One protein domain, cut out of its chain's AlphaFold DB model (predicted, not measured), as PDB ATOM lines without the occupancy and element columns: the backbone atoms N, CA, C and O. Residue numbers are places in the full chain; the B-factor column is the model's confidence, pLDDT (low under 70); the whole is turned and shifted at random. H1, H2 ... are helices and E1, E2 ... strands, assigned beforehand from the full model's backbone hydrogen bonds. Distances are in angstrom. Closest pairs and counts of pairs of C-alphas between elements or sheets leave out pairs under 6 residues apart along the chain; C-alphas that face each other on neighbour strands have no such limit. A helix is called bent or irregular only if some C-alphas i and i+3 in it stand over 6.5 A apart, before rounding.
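This is residues 45 to 142 and 203 to 250 of the 251 residues of an uncharacterized protein of Microbacterium sp. Gd 4-13 (UniProt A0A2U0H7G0). A ribbon of two short parallel strands, E1 and E2, sits near the middle of a set of mostly crossed helices: H4 packs on E2 with its residues 122 to 130 and runs side by side with H7, while H1 and H2 meet at about a right angle and H6 packs on H2. At one end of the longest axis the stretch 211 to 240, with no named element, makes a long loop from H6 back to H7, and its residues 224 to 229 stick out; residues 133 to 138 also stick out and lead to H5, which touches no helix. The printed part has 146 residues, with seven named helices and two named strands in the order E1 H1 H2 E2 H3 H4 H5 H6 H7. It is mostly helix and compact, with a radius of gyration of the C-alphas of 16.8 A and spans of 56 by 41 by 25 A.

E1, residues 45 to 47, begins at C-alpha 45 (-12.471, 33.517, 11.226) and is 6.4 A long. H1, residues 49 to 64, measures 22.2 A; it is irregular, with C-alphas 57 and 60 8.3 A apart, and has a kink of 76 degrees near residue 58. H2, residues 73 to 91, is 27.8 A long and begins at C-alpha 73 (5.548, 49.879, 14.971). E2, residues 94 to 98, is 13.0 A long, and H3, residues 100 to 104, 7.8 A. H4, residues 112 to 130, is 26.5 A long, and H5, residues 139 to 142, 5.2 A. After the cut come H6, residues 203 to 210, 10.6 A, and H7, residues 241 to 249, 12.7 A, which ends at C-alpha 249 (3.254, 27.968, 20.683).

E1 and E2 are parallel neighbours at 33 degrees, with N 45 and O 95 2.9 A apart and N 97 and O 45 2.8 A apart, within hydrogen-bond range. E1, H1, H2 and E2 form a strand-helix-strand unit, two parallel neighbour strands with helices between, and its crossover is right-handed. H1 and H2 touch about perpendicular, at 78 degrees, with the C-alphas of Ile 62 and Gly 83 closest at 5.1 A; H2 does so with residues 79 to 83 alone. H6 touches H2 at a steep tilt of 47 degrees, the same way, with the C-alphas of Ala 81 and Thr 204 closest at 5.1 A. The closest C-alphas of E2 and H4 are those of Phe 96 and Leu 129, 5.9 A apart. H4 touches H7 with residues 121 to 129 alone, at a shallow tilt of 10 degrees, opposite ways; the C-alphas of Ala 128 and Ser 244 are closest at 4.7 A. H7 also touches H1, with the C-alphas of Gly 59 and Met 249 closest at 5.9 A. H3 and H4 only just touch, with 3 pairs of C-alphas within 8 A, the closest being those of Arg 103 and Glu 119 at 7.0 A. H5 is apart from H4 and H6. In H4, H6 and H7 every O i to N i+4 pair is within hydrogen-bond range; H1 has 10 of 12, H2 14 of 15, H3 0 of 1 but 2 of 2 O i to N i+3 pairs, and H5 is too short for an O i to N i+4 pair.

The two C-alphas farthest apart, those of Ser 111 and Pro 226, are 55.9 A apart. Residues 143 to 202 are not printed, and C-alphas 142 and 203 are 24.2 A apart across the cut. The link from H6 to H7 is long, with 30 residues. The mean pLDDT of the printed part is 78.2, and 43 residues are under 70, among them residues 130 to 142, 214 to 226 and 228 to 240.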
ATOM      1  N   ILE A  45     -13.610  32.742  11.732       93.69
ATOM      2  CA  ILE A  45     -12.471  33.517  11.226       93.69
ATOM      3  C   ILE A  45     -11.518  32.591  10.473       93.69
ATOM      4  O   ILE A  45     -10.888  31.728  11.074       93.69
ATOM      5  N   ALA A  46     -11.362  32.778   9.165       92.38
ATOM      6  CA  ALA A  46     -10.280  32.144   8.424       92.38
ATOM      7  C   ALA A  46      -8.947  32.856   8.672       92.38
ATOM      8  O   ALA A  46      -8.891  34.086   8.660       92.38
ATOM      9  N   LEU A  47      -7.877  32.079   8.839       92.56
ATOM     10  CA  LEU A  47      -6.521  32.597   9.023       92.56
ATOM     11  C   LEU A  47      -5.706  32.491   7.729       92.56
ATOM     12  O   LEU A  47      -5.575  31.411   7.141       92.56
ATOM     13  N   ASP A  48      -5.131  33.615   7.309       91.81
ATOM     14  CA  ASP A  48      -4.125  33.663   6.250       91.81
ATOM     15  C   ASP A  48      -2.758  33.131   6.733       91.81
ATOM     16  O   ASP A  48      -2.490  33.014   7.931       91.81
ATOM     17  N   SER A  49      -1.859  32.822   5.794       88.31
ATOM     18  CA  SER A  49      -0.531  32.271   6.077       88.31
ATOM     19  C   SER A  49       0.322  33.220   6.913       88.31
ATOM     20  O   SER A  49       1.036  32.762   7.801       88.31
ATOM     21  N   ASN A  50       0.239  34.532   6.667       92.38
ATOM     22  CA  ASN A  50       0.995  35.531   7.424       92.38
ATOM     23  C   ASN A  50       0.571  35.598   8.898       92.38
ATOM     24  O   ASN A  50       1.447  35.684   9.748       92.38
ATOM     25  N   ILE A  51      -0.723  35.467   9.203       94.50
ATOM     26  CA  ILE A  51      -1.216  35.449  10.583       94.50
ATOM     27  C   ILE A  51      -0.691  34.222  11.322       94.50
ATOM     28  O   ILE A  51      -0.242  34.316  12.457       94.50
ATOM     29  N   ILE A  52      -0.705  33.065  10.664       90.06
ATOM     30  CA  ILE A  52      -0.214  31.818  11.257       90.06
ATOM     31  C   ILE A  52       1.294  31.898  11.522       90.06
ATOM     32  O   ILE A  52       1.754  31.464  12.572       90.06
ATOM     33  N   LEU A  53       2.055  32.504  10.606       88.88
ATOM     34  CA  LEU A  53       3.481  32.768  10.812       88.88
ATOM     35  C   LEU A  53       3.732  33.759  11.958       88.88
ATOM     36  O   LEU A  53       4.719  33.606  12.668       88.88
ATOM     37  N   ASP A  54       2.860  34.749  12.164       93.81
ATOM     38  CA  ASP A  54       2.970  35.649  13.318       93.81
ATOM     39  C   ASP A  54       2.707  34.917  14.637       93.81
ATOM     40  O   ASP A  54       3.439  35.128  15.599       93.81
ATOM     41  N   LEU A  55       1.704  34.034  14.679       91.12
ATOM     42  CA  LEU A  55       1.432  33.194  15.851       91.12
ATOM     43  C   LEU A  55       2.624  32.284  16.178       91.12
ATOM     44  O   LEU A  55       2.971  32.127  17.342       91.12
ATOM     45  N   GLU A  56       3.277  31.721  15.161       88.31
ATOM     46  CA  GLU A  56       4.487  30.908  15.336       88.31
ATOM     47  C   GLU A  56       5.668  31.740  15.857       88.31
ATOM     48  O   GLU A  56       6.328  31.362  16.820       88.31
ATOM     49  N   GLN A  57       5.969  32.863  15.202       91.06
ATOM     50  CA  GLN A  57       7.204  33.618  15.446       91.06
ATOM     51  C   GLN A  57       7.117  34.531  16.664       91.06
ATOM     52  O   GLN A  57       8.135  34.818  17.295       91.06
ATOM     53  N   HIS A  58       5.918  35.018  16.967       93.88
ATOM     54  CA  HIS A  58       5.680  36.048  17.971       93.88
ATOM     55  C   HIS A  58       4.643  35.628  19.014       93.88
ATOM     56  O   HIS A  58       4.235  36.462  19.815       93.88
ATOM     57  N   GLY A  59       4.247  34.352  19.039       90.56
ATOM     58  CA  GLY A  59       3.229  33.814  19.940       90.56
ATOM     59  C   GLY A  59       3.413  34.228  21.397       90.56
ATOM     60  O   GLY A  59       2.510  34.816  21.983       90.56
ATOM     61  N   THR A  60       4.610  34.027  21.959       90.56
ATOM     62  CA  THR A  60       4.922  34.439  23.339       90.56
ATOM     63  C   THR A  60       4.682  35.932  23.559       90.56
ATOM     64  O   THR A  60       3.947  36.299  24.469       90.56
ATOM     65  N   ALA A  61       5.218  36.794  22.687       93.12
ATOM     66  CA  ALA A  61       5.046  38.243  22.800       93.12
ATOM     67  C   ALA A  61       3.568  38.659  22.680       93.12
ATOM     68  O   ALA A  61       3.102  39.516  23.428       93.12
ATOM     69  N   ILE A  62       2.805  38.012  21.791       94.00
ATOM     70  CA  ILE A  62       1.362  38.237  21.631       94.00
ATOM     71  C   ILE A  62       0.613  37.904  22.932       94.00
ATOM     72  O   ILE A  62      -0.219  38.696  23.375       94.00
ATOM     73  N   LEU A  63       0.903  36.754  23.552       89.69
ATOM     74  CA  LEU A  63       0.210  36.290  24.760       89.69
ATOM     75  C   LEU A  63       0.606  37.069  26.016       89.69
ATOM     76  O   LEU A  63      -0.248  37.396  26.839       89.69
ATOM     77  N   GLU A  64       1.892  37.377  26.161       91.00
ATOM     78  CA  GLU A  64       2.430  38.116  27.308       91.00
ATOM     79  C   GLU A  64       2.217  39.634  27.175       91.00
ATOM     80  O   GLU A  64       2.440  40.381  28.128       91.00
ATOM     81  N   ARG A  65       1.694  40.086  26.024       91.31
ATOM     82  CA  ARG A  65       1.461  41.497  25.673       91.31
ATOM     83  C   ARG A  65       2.755  42.314  25.703       91.31
ATOM     84  O   ARG A  65       2.774  43.459  26.158       91.31
ATOM     85  N   GLU A  66       3.821  41.705  25.203       93.69
ATOM     86  CA  GLU A  66       5.148  42.295  25.085       93.69
ATOM     87  C   GLU A  66       5.431  42.754  23.648       93.69
ATOM     88  O   GLU A  66       4.788  42.329  22.686       93.69
ATOM     89  N   GLU A  67       6.410  43.643  23.490       93.44
ATOM     90  CA  GLU A  67       6.883  44.051  22.167       93.44
ATOM     91  C   GLU A  67       7.766  42.952  21.564       93.44
ATOM     92  O   GLU A  67       8.716  42.489  22.192       93.44
ATOM     93  N   ALA A  68       7.499  42.559  20.316       94.00
ATOM     94  CA  ALA A  68       8.361  41.612  19.613       94.00
ATOM     95  C   ALA A  68       9.631  42.288  19.062       94.00
ATOM     96  O   ALA A  68       9.576  43.355  18.449       94.00
ATOM     97  N   ASP A  69      10.790  41.653  19.206       92.81
ATOM     98  CA  ASP A  69      12.038  42.216  18.691       92.81
ATOM     99  C   ASP A  69      12.083  42.261  17.153       92.81
ATOM    100  O   ASP A  69      11.695  41.325  16.452       92.81
ATOM    101  N   GLY A  70      12.643  43.343  16.604       93.44
ATOM    102  CA  GLY A  70      13.015  43.424  15.185       93.44
ATOM    103  C   GLY A  70      11.876  43.697  14.196       93.44
ATOM    104  O   GLY A  70      12.122  43.673  12.988       93.44
ATOM    105  N   ILE A  71      10.667  44.003  14.670       95.19
ATOM    106  CA  ILE A  71       9.536  44.416  13.827       95.19
ATOM    107  C   ILE A  71       9.235  45.916  13.967       95.19
ATOM    108  O   ILE A  71       9.662  46.577  14.914       95.19
ATOM    109  N   ASN A  72       8.541  46.489  12.981       96.50
ATOM    110  CA  ASN A  72       8.195  47.913  12.986       96.50
ATOM    111  C   ASN A  72       6.933  48.196  13.827       96.50
ATOM    112  O   ASN A  72       6.187  47.285  14.175       96.50
ATOM    113  N   ALA A  73       6.673  49.472  14.126       96.62
ATOM    114  CA  ALA A  73       5.548  49.879  14.971       96.62
ATOM    115  C   ALA A  73       4.169  49.498  14.398       96.62
ATOM    116  O   ALA A  73       3.262  49.179  15.159       96.62
ATOM    117  N   GLU A  74       4.004  49.510  13.074       96.19
ATOM    118  CA  GLU A  74       2.750  49.095  12.428       96.19
ATOM    119  C   GLU A  74       2.491  47.598  12.650       96.19
ATOM    120  O   GLU A  74       1.395  47.202  13.030       96.19
ATOM    121  N   HIS A  75       3.515  46.754  12.501       96.44
ATOM    122  CA  HIS A  75       3.409  45.319  12.763       96.44
ATOM    123  C   HIS A  75       3.191  45.041  14.255       96.44
ATOM    124  O   HIS A  75       2.355  44.204  14.573       96.44
ATOM    125  N   GLN A  76       3.824  45.787  15.170       97.44
ATOM    126  CA  GLN A  76       3.528  45.677  16.609       97.44
ATOM    127  C   GLN A  76       2.045  45.912  16.913       97.44
ATOM    128  O   GLN A  76       1.449  45.180  17.698       97.44
ATOM    129  N   GLN A  77       1.428  46.910  16.272       97.31
ATOM    130  CA  GLN A  77      -0.000  47.179  16.447       97.31
ATOM    131  C   GLN A  77      -0.861  46.011  15.959       97.31
ATOM    132  O   GLN A  77      -1.826  45.648  16.630       97.31
ATOM    133  N   GLU A  78      -0.492  45.383  14.841       98.00
ATOM    134  CA  GLU A  78      -1.186  44.186  14.359       98.00
ATOM    135  C   GLU A  78      -1.015  42.985  15.299       98.00
ATOM    136  O   GLU A  78      -1.982  42.258  15.524       98.00
ATOM    137  N   LEU A  79       0.168  42.788  15.895       97.25
ATOM    138  CA  LEU A  79       0.387  41.725  16.885       97.25
ATOM    139  C   LEU A  79      -0.422  41.956  18.164       97.25
ATOM    140  O   LEU A  79      -1.067  41.034  18.661       97.25
ATOM    141  N   ALA A  80      -0.451  43.193  18.665       96.75
ATOM    142  CA  ALA A  80      -1.251  43.554  19.830       96.75
ATOM    143  C   ALA A  80      -2.755  43.343  19.570       96.75
ATOM    144  O   ALA A  80      -3.472  42.817  20.421       96.75
ATOM    145  N   ALA A  81      -3.234  43.704  18.376       96.75
ATOM    146  CA  ALA A  81      -4.616  43.464  17.977       96.75
ATOM    147  C   ALA A  81      -4.928  41.967  17.818       96.75
ATOM    148  O   ALA A  81      -6.003  41.521  18.219       96.75
ATOM    149  N   LEU A  82      -3.990  41.172  17.296       96.69
ATOM    150  CA  LEU A  82      -4.122  39.716  17.246       96.69
ATOM    151  C   LEU A  82      -4.233  39.116  18.656       96.69
ATOM    152  O   LEU A  82      -5.104  38.281  18.885       96.69
ATOM    153  N   GLY A  83      -3.442  39.606  19.616       94.62
ATOM    154  CA  GLY A  83      -3.560  39.234  21.029       94.62
ATOM    155  C   GLY A  83      -4.938  39.545  21.610       94.62
ATOM    156  O   GLY A  83      -5.546  38.684  22.237       94.62
ATOM    157  N   ALA A  84      -5.500  40.720  21.311       93.19
ATOM    158  CA  ALA A  84      -6.855  41.075  21.739       93.19
ATOM    159  C   ALA A  84      -7.944  40.169  21.123       93.19
ATOM    160  O   ALA A  84      -8.949  39.878  21.773       93.19
ATOM    161  N   ILE A  85      -7.757  39.698  19.884       93.81
ATOM    162  CA  ILE A  85      -8.656  38.720  19.248       93.81
ATOM    163  C   ILE A  85      -8.557  37.358  19.951       93.81
ATOM    164  O   ILE A  85      -9.586  36.720  20.177       93.81
ATOM    165  N   LEU A  86      -7.350  36.917  20.323       91.44
ATOM    166  CA  LEU A  86      -7.150  35.681  21.089       91.44
ATOM    167  C   LEU A  86      -7.743  35.786  22.501       91.44
ATOM    168  O   LEU A  86      -8.423  34.864  22.944       91.44
ATOM    169  N   ASP A  87      -7.574  36.925  23.176       87.88
ATOM    170  CA  ASP A  87      -8.219  37.204  24.464       87.88
ATOM    171  C   ASP A  87      -9.749  37.111  24.348       87.88
ATOM    172  O   ASP A  87     -10.412  36.523  25.201       87.88
ATOM    173  N   LEU A  88     -10.327  37.646  23.267       86.88
ATOM    174  CA  LEU A  88     -11.764  37.543  23.015       86.88
ATOM    175  C   LEU A  88     -12.191  36.096  22.742       86.88
ATOM    176  O   LEU A  88     -13.225  35.652  23.239       86.88
ATOM    177  N   TRP A  89     -11.388  35.340  21.991       87.69
ATOM    178  CA  TRP A  89     -11.615  33.917  21.731       87.69
ATOM    179  C   TRP A  89     -11.673  33.081  23.015       87.69
ATOM    180  O   TRP A  89     -12.388  32.078  23.059       87.69
ATOM    181  N   MET A  90     -11.002  33.500  24.089       81.38
ATOM    182  CA  MET A  90     -11.093  32.822  25.386       81.38
ATOM    183  C   MET A  90     -12.493  32.896  26.001       81.38
ATOM    184  O   MET A  90     -12.927  31.969  26.686       81.38
ATOM    185  N   VAL A  91     -13.209  33.991  25.755       81.50
ATOM    186  CA  VAL A  91     -14.487  34.299  26.411       81.50
ATOM    187  C   VAL A  91     -15.684  34.265  25.463       81.50
ATOM    188  O   VAL A  91     -16.814  34.383  25.926       81.50
ATOM    189  N   ARG A  92     -15.464  34.067  24.158       84.44
ATOM    190  CA  ARG A  92     -16.502  33.984  23.121       84.44
ATOM    191  C   ARG A  92     -16.318  32.753  22.234       84.44
ATOM    192  O   ARG A  92     -15.200  32.274  22.046       84.44
ATOM    193  N   ASP A  93     -17.410  32.299  21.625       85.75
ATOM    194  CA  ASP A  93     -17.397  31.242  20.607       85.75
ATOM    195  C   ASP A  93     -16.889  31.823  19.277       85.75
ATOM    196  O   ASP A  93     -17.650  32.196  18.381       85.75
ATOM    197  N   ILE A  94     -15.568  31.997  19.204       88.88
ATOM    198  CA  ILE A  94     -14.829  32.279  17.974       88.88
ATOM    199  C   ILE A  94     -14.212  30.965  17.501       88.88
ATOM    200  O   ILE A  94     -13.578  30.253  18.280       88.88
ATOM    201  N   ARG A  95     -14.345  30.658  16.213       88.38
ATOM    202  CA  ARG A  95     -13.767  29.455  15.611       88.38
ATOM    203  C   ARG A  95     -12.819  29.863  14.508       88.38
ATOM    204  O   ARG A  95     -13.235  30.389  13.471       88.38
ATOM    205  N   PHE A  96     -11.539  29.607  14.738       89.25
ATOM    206  CA  PHE A  96     -10.534  29.839  13.720       89.25
ATOM    207  C   PHE A  96     -10.510  28.682  12.727       89.25
ATOM    208  O   PHE A  96     -10.551  27.509  13.091       89.25
ATOM    209  N   VAL A  97     -10.453  29.030  11.449       86.12
ATOM    210  CA  VAL A  97     -10.468  28.098  10.330       86.12
ATOM    211  C   VAL A  97      -9.169  28.270   9.562       86.12
ATOM    212  O   VAL A  97      -8.975  29.237   8.829       86.12
ATOM    213  N   VAL A  98      -8.270  27.304   9.688       84.50
ATOM    214  CA  VAL A  98      -7.121  27.229   8.789       84.50
ATOM    215  C   VAL A  98      -7.603  26.618   7.478       84.50
ATOM    216  O   VAL A  98      -8.095  25.489   7.439       84.50
ATOM    217  N   VAL A  99      -7.526  27.377   6.383       79.44
ATOM    218  CA  VAL A  99      -7.927  26.851   5.074       79.44
ATOM    219  C   VAL A  99      -6.808  25.951   4.518       79.44
ATOM    220  O   VAL A  99      -5.645  26.353   4.528       79.44
ATOM    221  N   PRO A 100      -7.105  24.759   3.959       71.25
ATOM    222  CA  PRO A 100      -6.082  23.786   3.552       71.25
ATOM    223  C   PRO A 100      -5.040  24.343   2.576       71.25
ATOM    224  O   PRO A 100      -3.901  23.887   2.509       71.25
ATOM    225  N   ARG A 101      -5.428  25.349   1.783       72.62
ATOM    226  CA  ARG A 101      -4.553  25.981   0.792       72.62
ATOM    227  C   ARG A 101      -3.470  26.864   1.413       72.62
ATOM    228  O   ARG A 101      -2.442  27.046   0.767       72.62
ATOM    229  N   THR A 102      -3.634  27.302   2.658       70.88
ATOM    230  CA  THR A 102      -2.613  28.038   3.414       70.88
ATOM    231  C   THR A 102      -1.358  27.188   3.655       70.88
ATOM    232  O   THR A 102      -0.243  27.710   3.671       70.88
ATOM    233  N   ARG A 103      -1.501  25.854   3.732       71.12
ATOM    234  CA  ARG A 103      -0.389  24.904   3.944       71.12
ATOM    235  C   ARG A 103       0.579  24.806   2.762       71.12
ATOM    236  O   ARG A 103       1.736  24.416   2.920       71.12
ATOM    237  N   VAL A 104       0.114  25.173   1.565       69.62
ATOM    238  CA  VAL A 104       0.896  25.121   0.318       69.62
ATOM    239  C   VAL A 104       1.322  26.499  -0.189       69.62
ATOM    240  O   VAL A 104       1.889  26.596  -1.280       69.62
ATOM    241  N   ASP A 105       1.079  27.558   0.587       70.12
ATOM    242  CA  ASP A 105       1.558  28.897   0.264       70.12
ATOM    243  C   ASP A 105       3.065  28.996   0.515       70.12
ATOM    244  O   ASP A 105       3.534  29.164   1.644       70.12
ATOM    245  N   TYR A 106       3.835  28.872  -0.563       70.00
ATOM    246  CA  TYR A 106       5.273  29.068  -0.552       70.00
ATOM    247  C   TYR A 106       5.691  29.963  -1.715       70.00
ATOM    248  O   TYR A 106       5.537  29.605  -2.883       70.00
ATOM    249  N   ARG A 107       6.359  31.081  -1.410       68.06
ATOM    250  CA  ARG A 107       7.048  31.888  -2.437       68.06
ATOM    251  C   ARG A 107       8.189  31.116  -3.116       68.06
ATOM    252  O   ARG A 107       8.504  31.373  -4.274       68.06
ATOM    253  N   LYS A 108       8.832  30.193  -2.391       74.94
ATOM    254  CA  LYS A 108       9.865  29.263  -2.880       74.94
ATOM    255  C   LYS A 108       9.664  27.911  -2.213       74.94
ATOM    256  O   LYS A 108       9.437  27.882  -1.008       74.94
ATOM    257  N   ALA A 109       9.808  26.827  -2.976       75.56
ATOM    258  CA  ALA A 109       9.697  25.476  -2.438       75.56
ATOM    259  C   ALA A 109      10.658  25.307  -1.239       75.56
ATOM    260  O   ALA A 109      11.872  25.482  -1.405       75.56
ATOM    261  N   PRO A 110      10.139  25.045  -0.030       76.75
ATOM    262  CA  PRO A 110      10.955  24.835   1.161       76.75
ATOM    263  C   PRO A 110      11.731  23.514   1.060       76.75
ATOM    264  O   PRO A 110      11.439  22.655   0.225       76.75
ATOM    265  N   SER A 111      12.719  23.322   1.937       85.00
ATOM    266  CA  SER A 111      13.330  22.001   2.103       85.00
ATOM    267  C   SER A 111      12.301  21.003   2.657       85.00
ATOM    268  O   SER A 111      11.403  21.411   3.396       85.00
ATOM    269  N   PRO A 112      12.454  19.692   2.393       85.62
ATOM    270  CA  PRO A 112      11.560  18.676   2.952       85.62
ATOM    271  C   PRO A 112      11.435  18.736   4.483       85.62
ATOM    272  O   PRO A 112      10.345  18.563   5.010       85.62
ATOM    273  N   SER A 113      12.523  19.047   5.199       83.88
ATOM    274  CA  SER A 113      12.499  19.213   6.661       83.88
ATOM    275  C   SER A 113      11.596  20.366   7.107       83.88
ATOM    276  O   SER A 113      10.773  20.186   7.995       83.88
ATOM    277  N   ARG A 114      11.684  21.515   6.427       80.25
ATOM    278  CA  ARG A 114      10.854  22.691   6.709       80.25
ATOM    279  C   ARG A 114       9.387  22.459   6.371       80.25
ATOM    280  O   ARG A 114       8.531  23.047   7.012       80.25
ATOM    281  N   MET A 115       9.085  21.617   5.380       80.81
ATOM    282  CA  MET A 115       7.697  21.212   5.113       80.81
ATOM    283  C   MET A 115       7.115  20.433   6.287       80.81
ATOM    284  O   MET A 115       5.992  20.704   6.685       80.81
ATOM    285  N   VAL A 116       7.883  19.493   6.849       84.44
ATOM    286  CA  VAL A 116       7.441  18.686   7.996       84.44
ATOM    287  C   VAL A 116       7.275  19.547   9.247       84.44
ATOM    288  O   VAL A 116       6.285  19.399   9.953       84.44
ATOM    289  N   GLU A 117       8.221  20.447   9.522       80.62
ATOM    290  CA  GLU A 117       8.123  21.392  10.645       80.62
ATOM    291  C   GLU A 117       6.893  22.290  10.508       80.62
ATOM    292  O   GLU A 117       6.118  22.424  11.451       80.62
ATOM    293  N   ARG A 118       6.669  22.836   9.308       79.50
ATOM    294  CA  ARG A 118       5.528  23.705   9.043       79.50
ATOM    295  C   ARG A 118       4.196  22.963   9.140       79.50
ATOM    296  O   ARG A 118       3.266  23.512   9.713       79.50
ATOM    297  N   GLU A 119       4.089  21.741   8.619       82.31
ATOM    298  CA  GLU A 119       2.860  20.946   8.756       82.31
ATOM    299  C   GLU A 119       2.541  20.686  10.232       82.31
ATOM    300  O   GLU A 119       1.418  20.933  10.650       82.31
ATOM    301  N   ARG A 120       3.539  20.315  11.046       81.19
ATOM    302  CA  ARG A 120       3.349  20.139  12.498       81.19
ATOM    303  C   ARG A 120       2.884  21.414  13.188       81.19
ATOM    304  O   ARG A 120       2.020  21.363  14.052       81.19
ATOM    305  N   MET A 121       3.451  22.558  12.812       81.94
ATOM    306  CA  MET A 121       3.022  23.856  13.332       81.94
ATOM    307  C   MET A 121       1.553  24.133  12.980       81.94
ATOM    308  O   MET A 121       0.787  24.525  13.856       81.94
ATOM    309  N   PHE A 122       1.139  23.897  11.730       80.12
ATOM    310  CA  PHE A 122      -0.268  24.019  11.341       80.12
ATOM    311  C   PHE A 122      -1.159  23.062  12.133       80.12
ATOM    312  O   PHE A 122      -2.171  23.508  12.658       80.12
ATOM    313  N   GLU A 123      -0.774  21.792  12.269       79.19
ATOM    314  CA  GLU A 123      -1.512  20.795  13.055       79.19
ATOM    315  C   GLU A 123      -1.672  21.231  14.518       79.19
ATOM    316  O   GLU A 123      -2.754  21.100  15.079       79.19
ATOM    317  N   HIS A 124      -0.628  21.791  15.138       78.19
ATOM    318  CA  HIS A 124      -0.690  22.282  16.515       78.19
ATOM    319  C   HIS A 124      -1.600  23.503  16.660       78.19
ATOM    320  O   HIS A 124      -2.430  23.541  17.566       78.19
ATOM    321  N   ILE A 125      -1.470  24.490  15.771       77.12
ATOM    322  CA  ILE A 125      -2.319  25.689  15.785       77.12
ATOM    323  C   ILE A 125      -3.774  25.301  15.519       77.12
ATOM    324  O   ILE A 125      -4.675  25.769  16.208       77.12
ATOM    325  N   GLU A 126      -4.022  24.410  14.562       77.19
ATOM    326  CA  GLU A 126      -5.355  23.871  14.314       77.19
ATOM    327  C   GLU A 126      -5.879  23.151  15.552       77.19
ATOM    328  O   GLU A 126      -6.953  23.505  16.021       77.19
ATOM    329  N   ALA A 127      -5.125  22.227  16.150       73.75
ATOM    330  CA  ALA A 127      -5.547  21.508  17.351       73.75
ATOM    331  C   ALA A 127      -5.865  22.453  18.522       73.75
ATOM    332  O   ALA A 127      -6.869  22.266  19.209       73.75
ATOM    333  N   ALA A 128      -5.058  23.498  18.718       73.81
ATOM    334  CA  ALA A 128      -5.278  24.497  19.758       73.81
ATOM    335  C   ALA A 128      -6.550  25.314  19.524       73.81
ATOM    336  O   ALA A 128      -7.322  25.559  20.450       73.81
ATOM    337  N   LEU A 129      -6.783  25.730  18.280       72.12
ATOM    338  CA  LEU A 129      -7.883  26.627  17.942       72.12
ATOM    339  C   LEU A 129      -9.199  25.893  17.620       72.12
ATOM    340  O   LEU A 129     -10.263  26.514  17.660       72.12
ATOM    341  N   THR A 130      -9.151  24.587  17.335       63.06
ATOM    342  CA  THR A 130     -10.312  23.722  17.032       63.06
ATOM    343  C   THR A 130     -10.857  22.965  18.246       63.06
ATOM    344  O   THR A 130     -11.871  22.285  18.128       63.06
ATOM    345  N   PHE A 131     -10.271  23.109  19.439       55.47
ATOM    346  CA  PHE A 131     -10.655  22.344  20.639       55.47
ATOM    347  C   PHE A 131     -12.110  22.558  21.134       55.47
ATOM    348  O   PHE A 131     -12.538  21.909  22.080       55.47
ATOM    349  N   GLN A 132     -12.903  23.423  20.491       55.25
ATOM    350  CA  GLN A 132     -14.247  23.832  20.930       55.25
ATOM    351  C   GLN A 132     -15.404  22.884  20.578       55.25
ATOM    352  O   GLN A 132     -16.554  23.265  20.743       55.25
ATOM    353  N   THR A 133     -15.155  21.687  20.048       48.34
ATOM    354  CA  THR A 133     -16.162  20.610  20.005       48.34
ATOM    355  C   THR A 133     -15.447  19.286  19.758       48.34
ATOM    356  O   THR A 133     -14.469  19.246  19.017       48.34
ATOM    357  N   GLY A 134     -15.931  18.183  20.335       51.12
ATOM    358  CA  GLY A 134     -15.482  16.837  19.962       51.12
ATOM    359  C   GLY A 134     -15.517  16.604  18.444       51.12
ATOM    360  O   GLY A 134     -16.251  17.288  17.739       51.12
ATOM    361  N   ASP A 135     -14.685  15.664  17.980       48.06
ATOM    362  CA  ASP A 135     -14.502  15.212  16.588       48.06
ATOM    363  C   ASP A 135     -15.303  16.002  15.535       48.06
ATOM    364  O   ASP A 135     -16.486  15.753  15.286       48.06
ATOM    365  N   TRP A 136     -14.616  16.952  14.894       55.66
ATOM    366  CA  TRP A 136     -15.166  17.812  13.847       55.66
ATOM    367  C   TRP A 136     -15.535  16.997  12.591       55.66
ATOM    368  O   TRP A 136     -16.142  17.547  11.669       55.66
ATOM    369  N   GLY A 137     -15.194  15.695  12.571       44.31
ATOM    370  CA  GLY A 137     -15.826  14.568  11.880       44.31
ATOM    371  C   GLY A 137     -15.757  14.553  10.356       44.31
ATOM    372  O   GLY A 137     -15.923  13.497   9.746       44.31
ATOM    373  N   ARG A 138     -15.590  15.721   9.724       53.16
ATOM    374  CA  ARG A 138     -15.817  15.969   8.293       53.16
ATOM    375  C   ARG A 138     -15.035  17.184   7.780       53.16
ATOM    376  O   ARG A 138     -15.568  18.013   7.040       53.16
ATOM    377  N   GLU A 139     -13.770  17.311   8.166       55.44
ATOM    378  CA  GLU A 139     -12.893  18.408   7.717       55.44
ATOM    379  C   GLU A 139     -12.760  18.470   6.186       55.44
ATOM    380  O   GLU A 139     -12.751  19.555   5.604       55.44
ATOM    381  N   ASP A 140     -12.786  17.317   5.517       52.25
ATOM    382  CA  ASP A 140     -12.768  17.225   4.054       52.25
ATOM    383  C   ASP A 140     -14.059  17.765   3.406       52.25
ATOM    384  O   ASP A 140     -14.034  18.342   2.314       52.25
ATOM    385  N   GLU A 141     -15.207  17.624   4.079       56.62
ATOM    386  CA  GLU A 141     -16.499  18.113   3.578       56.62
ATOM    387  C   GLU A 141     -16.669  19.626   3.803       56.62
ATOM    388  O   GLU A 141     -17.365  20.284   3.025       56.62
ATOM    389  N   ARG A 142     -15.971  20.200   4.798       62.28
ATOM    390  CA  ARG A 142     -15.990  21.637   5.151       62.28
ATOM    391  C   ARG A 142     -15.607  22.550   3.990       62.28
ATOM    392  O   ARG A 142     -16.169  23.629   3.840       62.28
ATOM    393  N   PRO A 203      -5.867  42.329  11.672       97.88
ATOM    394  CA  PRO A 203      -6.131  42.256  13.110       97.88
ATOM    395  C   PRO A 203      -6.655  43.563  13.715       97.88
ATOM    396  O   PRO A 203      -7.714  43.559  14.347       97.88
ATOM    397  N   THR A 204      -5.998  44.698  13.461       97.38
ATOM    398  CA  THR A 204      -6.460  46.011  13.950       97.38
ATOM    399  C   THR A 204      -7.847  46.374  13.418       97.38
ATOM    400  O   THR A 204      -8.705  46.846  14.165       97.38
ATOM    401  N   GLY A 205      -8.099  46.114  12.133       96.00
ATOM    402  CA  GLY A 205      -9.392  46.343  11.491       96.00
ATOM    403  C   GLY A 205     -10.515  45.523  12.122       96.00
ATOM    404  O   GLY A 205     -11.602  46.053  12.352       96.00
ATOM    405  N   LEU A 206     -10.248  44.257  12.453       95.69
ATOM    406  CA  LEU A 206     -11.219  43.394  13.114       95.69
ATOM    407  C   LEU A 206     -11.493  43.845  14.553       95.69
ATOM    408  O   LEU A 206     -12.657  43.990  14.916       95.69
ATOM    409  N   VAL A 207     -10.460  44.125  15.353       94.25
ATOM    410  CA  VAL A 207     -10.637  44.620  16.732       94.25
ATOM    411  C   VAL A 207     -11.461  45.903  16.749       94.25
ATOM    412  O   VAL A 207     -12.421  46.004  17.509       94.25
ATOM    413  N   ASN A 208     -11.142  46.858  15.873       93.06
ATOM    414  CA  ASN A 208     -11.881  48.116  15.778       93.06
ATOM    415  C   ASN A 208     -13.351  47.906  15.406       93.06
ATOM    416  O   ASN A 208     -14.210  48.646  15.879       93.06
ATOM    417  N   ARG A 209     -13.645  46.911  14.564       91.62
ATOM    418  CA  ARG A 209     -15.013  46.584  14.160       91.62
ATOM    419  C   ARG A 209     -15.780  45.872  15.271       91.62
ATOM    420  O   ARG A 209     -16.902  46.255  15.565       91.62
ATOM    421  N   LEU A 210     -15.152  44.916  15.953       89.50
ATOM    422  CA  LEU A 210     -15.735  44.241  17.116       89.50
ATOM    423  C   LEU A 210     -15.993  45.215  18.274       89.50
ATOM    424  O   LEU A 210     -17.016  45.113  18.942       89.50
ATOM    425  N   ALA A 211     -15.118  46.207  18.464       86.50
ATOM    426  CA  ALA A 211     -15.299  47.268  19.451       86.50
ATOM    427  C   ALA A 211     -16.546  48.138  19.196       86.50
ATOM    428  O   ALA A 211     -17.029  48.797  20.112       86.50
ATOM    429  N   GLN A 212     -17.076  48.150  17.968       86.06
ATOM    430  CA  GLN A 212     -18.293  48.886  17.614       86.06
ATOM    431  C   GLN A 212     -19.577  48.092  17.911       86.06
ATOM    432  O   GLN A 212     -20.649  48.691  17.941       86.06
ATOM    433  N   LEU A 213     -19.476  46.785  18.190       79.06
ATOM    434  CA  LEU A 213     -20.610  45.891  18.467       79.06
ATOM    435  C   LEU A 213     -21.090  45.926  19.930       79.06
ATOM    436  O   LEU A 213     -21.766  44.998  20.372       79.06
ATOM    437  N   GLY A 214     -20.717  46.926  20.737       66.31
ATOM    438  CA  GLY A 214     -21.231  47.052  22.105       66.31
ATOM    439  C   GLY A 214     -20.391  47.868  23.074       66.31
ATOM    440  O   GLY A 214     -19.221  48.132  22.837       66.31
ATOM    441  N   GLU A 215     -21.011  48.243  24.200       54.69
ATOM    442  CA  GLU A 215     -20.339  48.919  25.323       54.69
ATOM    443  C   GLU A 215     -19.359  47.987  26.059       54.69
ATOM    444  O   GLU A 215     -18.380  48.454  26.635       54.69
ATOM    445  N   ASP A 216     -19.602  46.671  25.992       59.66
ATOM    446  CA  ASP A 216     -18.695  45.614  26.444       59.66
ATOM    447  C   ASP A 216     -18.747  44.418  25.464       59.66
ATOM    448  O   ASP A 216     -19.453  43.423  25.693       59.66
ATOM    449  N   PRO A 217     -18.037  44.518  24.325       52.78
ATOM    450  CA  PRO A 217     -18.010  43.462  23.318       52.78
ATOM    451  C   PRO A 217     -17.273  42.211  23.816       52.78
ATOM    452  O   PRO A 217     -17.383  41.154  23.196       52.78
ATOM    453  N   PHE A 218     -16.552  42.313  24.940       54.91
ATOM    454  CA  PHE A 218     -15.726  41.248  25.489       54.91
ATOM    455  C   PHE A 218     -16.514  40.295  26.392       54.91
ATOM    456  O   PHE A 218     -16.284  39.090  26.323       54.91
ATOM    457  N   PHE A 219     -17.475  40.787  27.180       56.12
ATOM    458  CA  PHE A 219     -18.183  39.938  28.152       56.12
ATOM    459  C   PHE A 219     -19.656  39.687  27.839       56.12
ATOM    460  O   PHE A 219     -20.135  38.569  28.026       56.12
ATOM    461  N   LEU A 220     -20.388  40.691  27.356       55.59
ATOM    462  CA  LEU A 220     -21.847  40.585  27.228       55.59
ATOM    463  C   LEU A 220     -22.293  40.507  25.764       55.59
ATOM    464  O   LEU A 220     -23.217  39.757  25.454       55.59
ATOM    465  N   GLY A 221     -21.575  41.166  24.846       56.12
ATOM    466  CA  GLY A 221     -22.016  41.325  23.458       56.12
ATOM    467  C   GLY A 221     -23.307  42.152  23.356       56.12
ATOM    468  O   GLY A 221     -24.033  42.333  24.335       56.12
ATOM    469  N   GLN A 222     -23.612  42.693  22.175       60.81
ATOM    470  CA  GLN A 222     -24.901  43.351  21.958       60.81
ATOM    471  C   GLN A 222     -26.026  42.329  21.782       60.81
ATOM    472  O   GLN A 222     -25.944  41.388  20.991       60.81
ATOM    473  N   VAL A 223     -27.103  42.548  22.533       62.66
ATOM    474  CA  VAL A 223     -28.361  41.811  22.439       62.66
ATOM    475  C   VAL A 223     -29.331  42.681  21.648       62.66
ATOM    476  O   VAL A 223     -29.880  43.638  22.190       62.66
ATOM    477  N   GLU A 224     -29.538  42.368  20.370       68.25
ATOM    478  CA  GLU A 224     -30.389  43.194  19.498       68.25
ATOM    479  C   GLU A 224     -31.813  42.666  19.311       68.25
ATOM    480  O   GLU A 224     -32.672  43.366  18.774       68.25
ATOM    481  N   HIS A 225     -32.106  41.451  19.781       66.50
ATOM    482  CA  HIS A 225     -33.447  40.879  19.710       66.50
ATOM    483  C   HIS A 225     -33.833  40.149  21.007       66.50
ATOM    484  O   HIS A 225     -32.973  39.553  21.662       66.50
ATOM    485  N   PRO A 226     -35.129  40.156  21.392       64.44
ATOM    486  CA  PRO A 226     -35.603  39.535  22.635       64.44
ATOM    487  C   PRO A 226     -35.371  38.021  22.722       64.44
ATOM    488  O   PRO A 226     -35.439  37.458  23.811       64.44
ATOM    489  N   SER A 227     -35.148  37.366  21.580       70.81
ATOM    490  CA  SER A 227     -34.884  35.930  21.460       70.81
ATOM    491  C   SER A 227     -33.398  35.575  21.397       70.81
ATOM    492  O   SER A 227     -33.088  34.398  21.248       70.81
ATOM    493  N   CYS A 228     -32.485  36.548  21.508       69.88
ATOM    494  CA  CYS A 228     -31.052  36.284  21.419       69.88
ATOM    495  C   CYS A 228     -30.634  35.292  22.502       69.88
ATOM    496  O   CYS A 228     -30.834  35.544  23.696       69.88
ATOM    497  N   ALA A 229     -30.018  34.185  22.081       67.25
ATOM    498  CA  ALA A 229     -29.568  33.116  22.971       67.25
ATOM    499  C   ALA A 229     -28.645  33.622  24.098       67.25
ATOM    500  O   ALA A 229     -28.548  33.009  25.161       67.25
ATOM    501  N   TRP A 230     -28.014  34.779  23.891       67.62
ATOM    502  CA  TRP A 230     -27.011  35.368  24.775       67.62
ATOM    503  C   TRP A 230     -27.555  36.473  25.690       67.62
ATOM    504  O   TRP A 230     -26.807  37.009  26.506       67.62
ATOM    505  N   ALA A 231     -28.861  36.771  25.631       63.31
ATOM    506  CA  ALA A 231     -29.505  37.835  26.409       63.31
ATOM    507  C   ALA A 231     -29.359  37.704  27.936       63.31
ATOM    508  O   ALA A 231     -29.509  38.687  28.661       63.31
ATOM    509  N   PHE A 232     -29.062  36.501  28.434       57.44
ATOM    510  CA  PHE A 232     -28.975  36.213  29.867       57.44
ATOM    511  C   PHE A 232     -27.548  36.087  30.411       57.44
ATOM    512  O   PHE A 232     -27.410  35.751  31.582       57.44
ATOM    513  N   GLY A 233     -26.519  36.393  29.607       55.22
ATOM    514  CA  GLY A 233     -25.113  36.426  30.024       55.22
ATOM    515  C   GLY A 233     -24.630  35.098  30.611       55.22
ATOM    516  O   GLY A 233     -24.807  34.836  31.797       55.22
ATOM    517  N   MET A 234     -23.985  34.245  29.812       56.09
ATOM    518  CA  MET A 234     -23.309  33.071  30.379       56.09
ATOM    519  C   MET A 234     -21.949  33.493  30.960       56.09
ATOM    520  O   MET A 234     -21.105  33.977  30.210       56.09
ATOM    521  N   PRO A 235     -21.717  33.341  32.278       51.38
ATOM    522  CA  PRO A 235     -20.616  34.022  32.962       51.38
ATOM    523  C   PRO A 235     -19.242  33.346  32.843       51.38
ATOM    524  O   PRO A 235     -18.298  33.820  33.471       51.38
ATOM    525  N   PHE A 236     -19.091  32.256  32.085       55.75
ATOM    526  CA  PHE A 236     -17.830  31.514  32.058       55.75
ATOM    527  C   PHE A 236     -17.378  31.215  30.629       55.75
ATOM    528  O   PHE A 236     -18.041  30.481  29.899       55.75
ATOM    529  N   GLY A 237     -16.239  31.802  30.255       57.34
ATOM    530  CA  GLY A 237     -15.449  31.368  29.107       57.34
ATOM    531  C   GLY A 237     -14.805  30.009  29.383       57.34
ATOM    532  O   GLY A 237     -14.567  29.638  30.534       57.34
ATOM    533  N   ASP A 238     -14.538  29.261  28.322       64.44
ATOM    534  CA  ASP A 238     -13.890  27.956  28.403       64.44
ATOM    535  C   ASP A 238     -12.397  28.118  28.742       64.44
ATOM    536  O   ASP A 238     -11.569  28.495  27.910       64.44
ATOM    537  N   THR A 239     -12.044  27.832  29.998       59.69
ATOM    538  CA  THR A 239     -10.662  27.911  30.496       59.69
ATOM    539  C   THR A 239      -9.748  26.816  29.935       59.69
ATOM    540  O   THR A 239      -8.534  26.920  30.101       59.69
ATOM    541  N   GLY A 240     -10.292  25.773  29.293       64.44
ATOM    542  CA  GLY A 240      -9.518  24.674  28.702       64.44
ATOM    543  C   GLY A 240      -8.683  25.095  27.490       64.44
ATOM    544  O   GLY A 240      -7.655  24.482  27.210       64.44
ATOM    545  N   LYS A 241      -9.066  26.195  26.836       72.19
ATOM    546  CA  LYS A 241      -8.430  26.741  25.627       72.19
ATOM    547  C   LYS A 241      -6.970  27.173  25.807       72.19
ATOM    548  O   LYS A 241      -6.184  27.068  24.869       72.19
ATOM    549  N   TRP A 242      -6.585  27.636  27.002       67.88
ATOM    550  CA  TRP A 242      -5.233  28.160  27.246       67.88
ATOM    551  C   TRP A 242      -4.155  27.094  27.086       67.88
ATOM    552  O   TRP A 242      -3.128  27.360  26.473       67.88
ATOM    553  N   VAL A 243      -4.373  25.898  27.639       72.50
ATOM    554  CA  VAL A 243      -3.333  24.861  27.705       72.50
ATOM    555  C   VAL A 243      -2.913  24.442  26.302       72.50
ATOM    556  O   VAL A 243      -1.731  24.497  25.981       72.50
ATOM    557  N   SER A 244      -3.880  24.124  25.442       72.44
ATOM    558  CA  SER A 244      -3.597  23.725  24.062       72.44
ATOM    559  C   SER A 244      -2.948  24.849  23.257       72.44
ATOM    560  O   SER A 244      -2.081  24.585  22.429       72.44
ATOM    561  N   LEU A 245      -3.334  26.103  23.515       73.56
ATOM    562  CA  LEU A 245      -2.755  27.258  22.841       73.56
ATOM    563  C   LEU A 245      -1.287  27.494  23.254       73.56
ATOM    564  O   LEU A 245      -0.440  27.649  22.375       73.56
ATOM    565  N   TYR A 246      -0.962  27.457  24.551       76.00
ATOM    566  CA  TYR A 246       0.427  27.551  25.028       76.00
ATOM    567  C   TYR A 246       1.289  26.396  24.499       76.00
ATOM    568  O   TYR A 246       2.364  26.638  23.948       76.00
ATOM    569  N   GLU A 247       0.778  25.160  24.558       78.06
ATOM    570  CA  GLU A 247       1.465  23.980  24.018       78.06
ATOM    571  C   GLU A 247       1.762  24.125  22.517       78.06
ATOM    572  O   GLU A 247       2.864  23.802  22.069       78.06
ATOM    573  N   ALA A 248       0.814  24.656  21.734       70.12
ATOM    574  CA  ALA A 248       0.994  24.867  20.299       70.12
ATOM    575  C   ALA A 248       2.049  25.931  19.964       70.12
ATOM    576  O   ALA A 248       2.720  25.813  18.938       70.12
ATOM    577  N   MET A 249       2.220  26.936  20.826       73.50
ATOM    578  CA  MET A 249       3.254  27.968  20.683       73.50
ATOM    579  C   MET A 249       4.605  27.575  21.293       73.50
ATOM    580  O   MET A 249       5.572  28.320  21.156       73.50
ATOM    581  N   GLY A 250       4.706  26.398  21.921       65.25
ATOM    582  CA  GLY A 250       5.950  25.919  22.523       65.25
ATOM    583  C   GLY A 250       6.378  26.710  23.762       65.25
ATOM    584  O   GLY A 250       7.580  26.814  24.018       65.25
TER     585      GLY A 250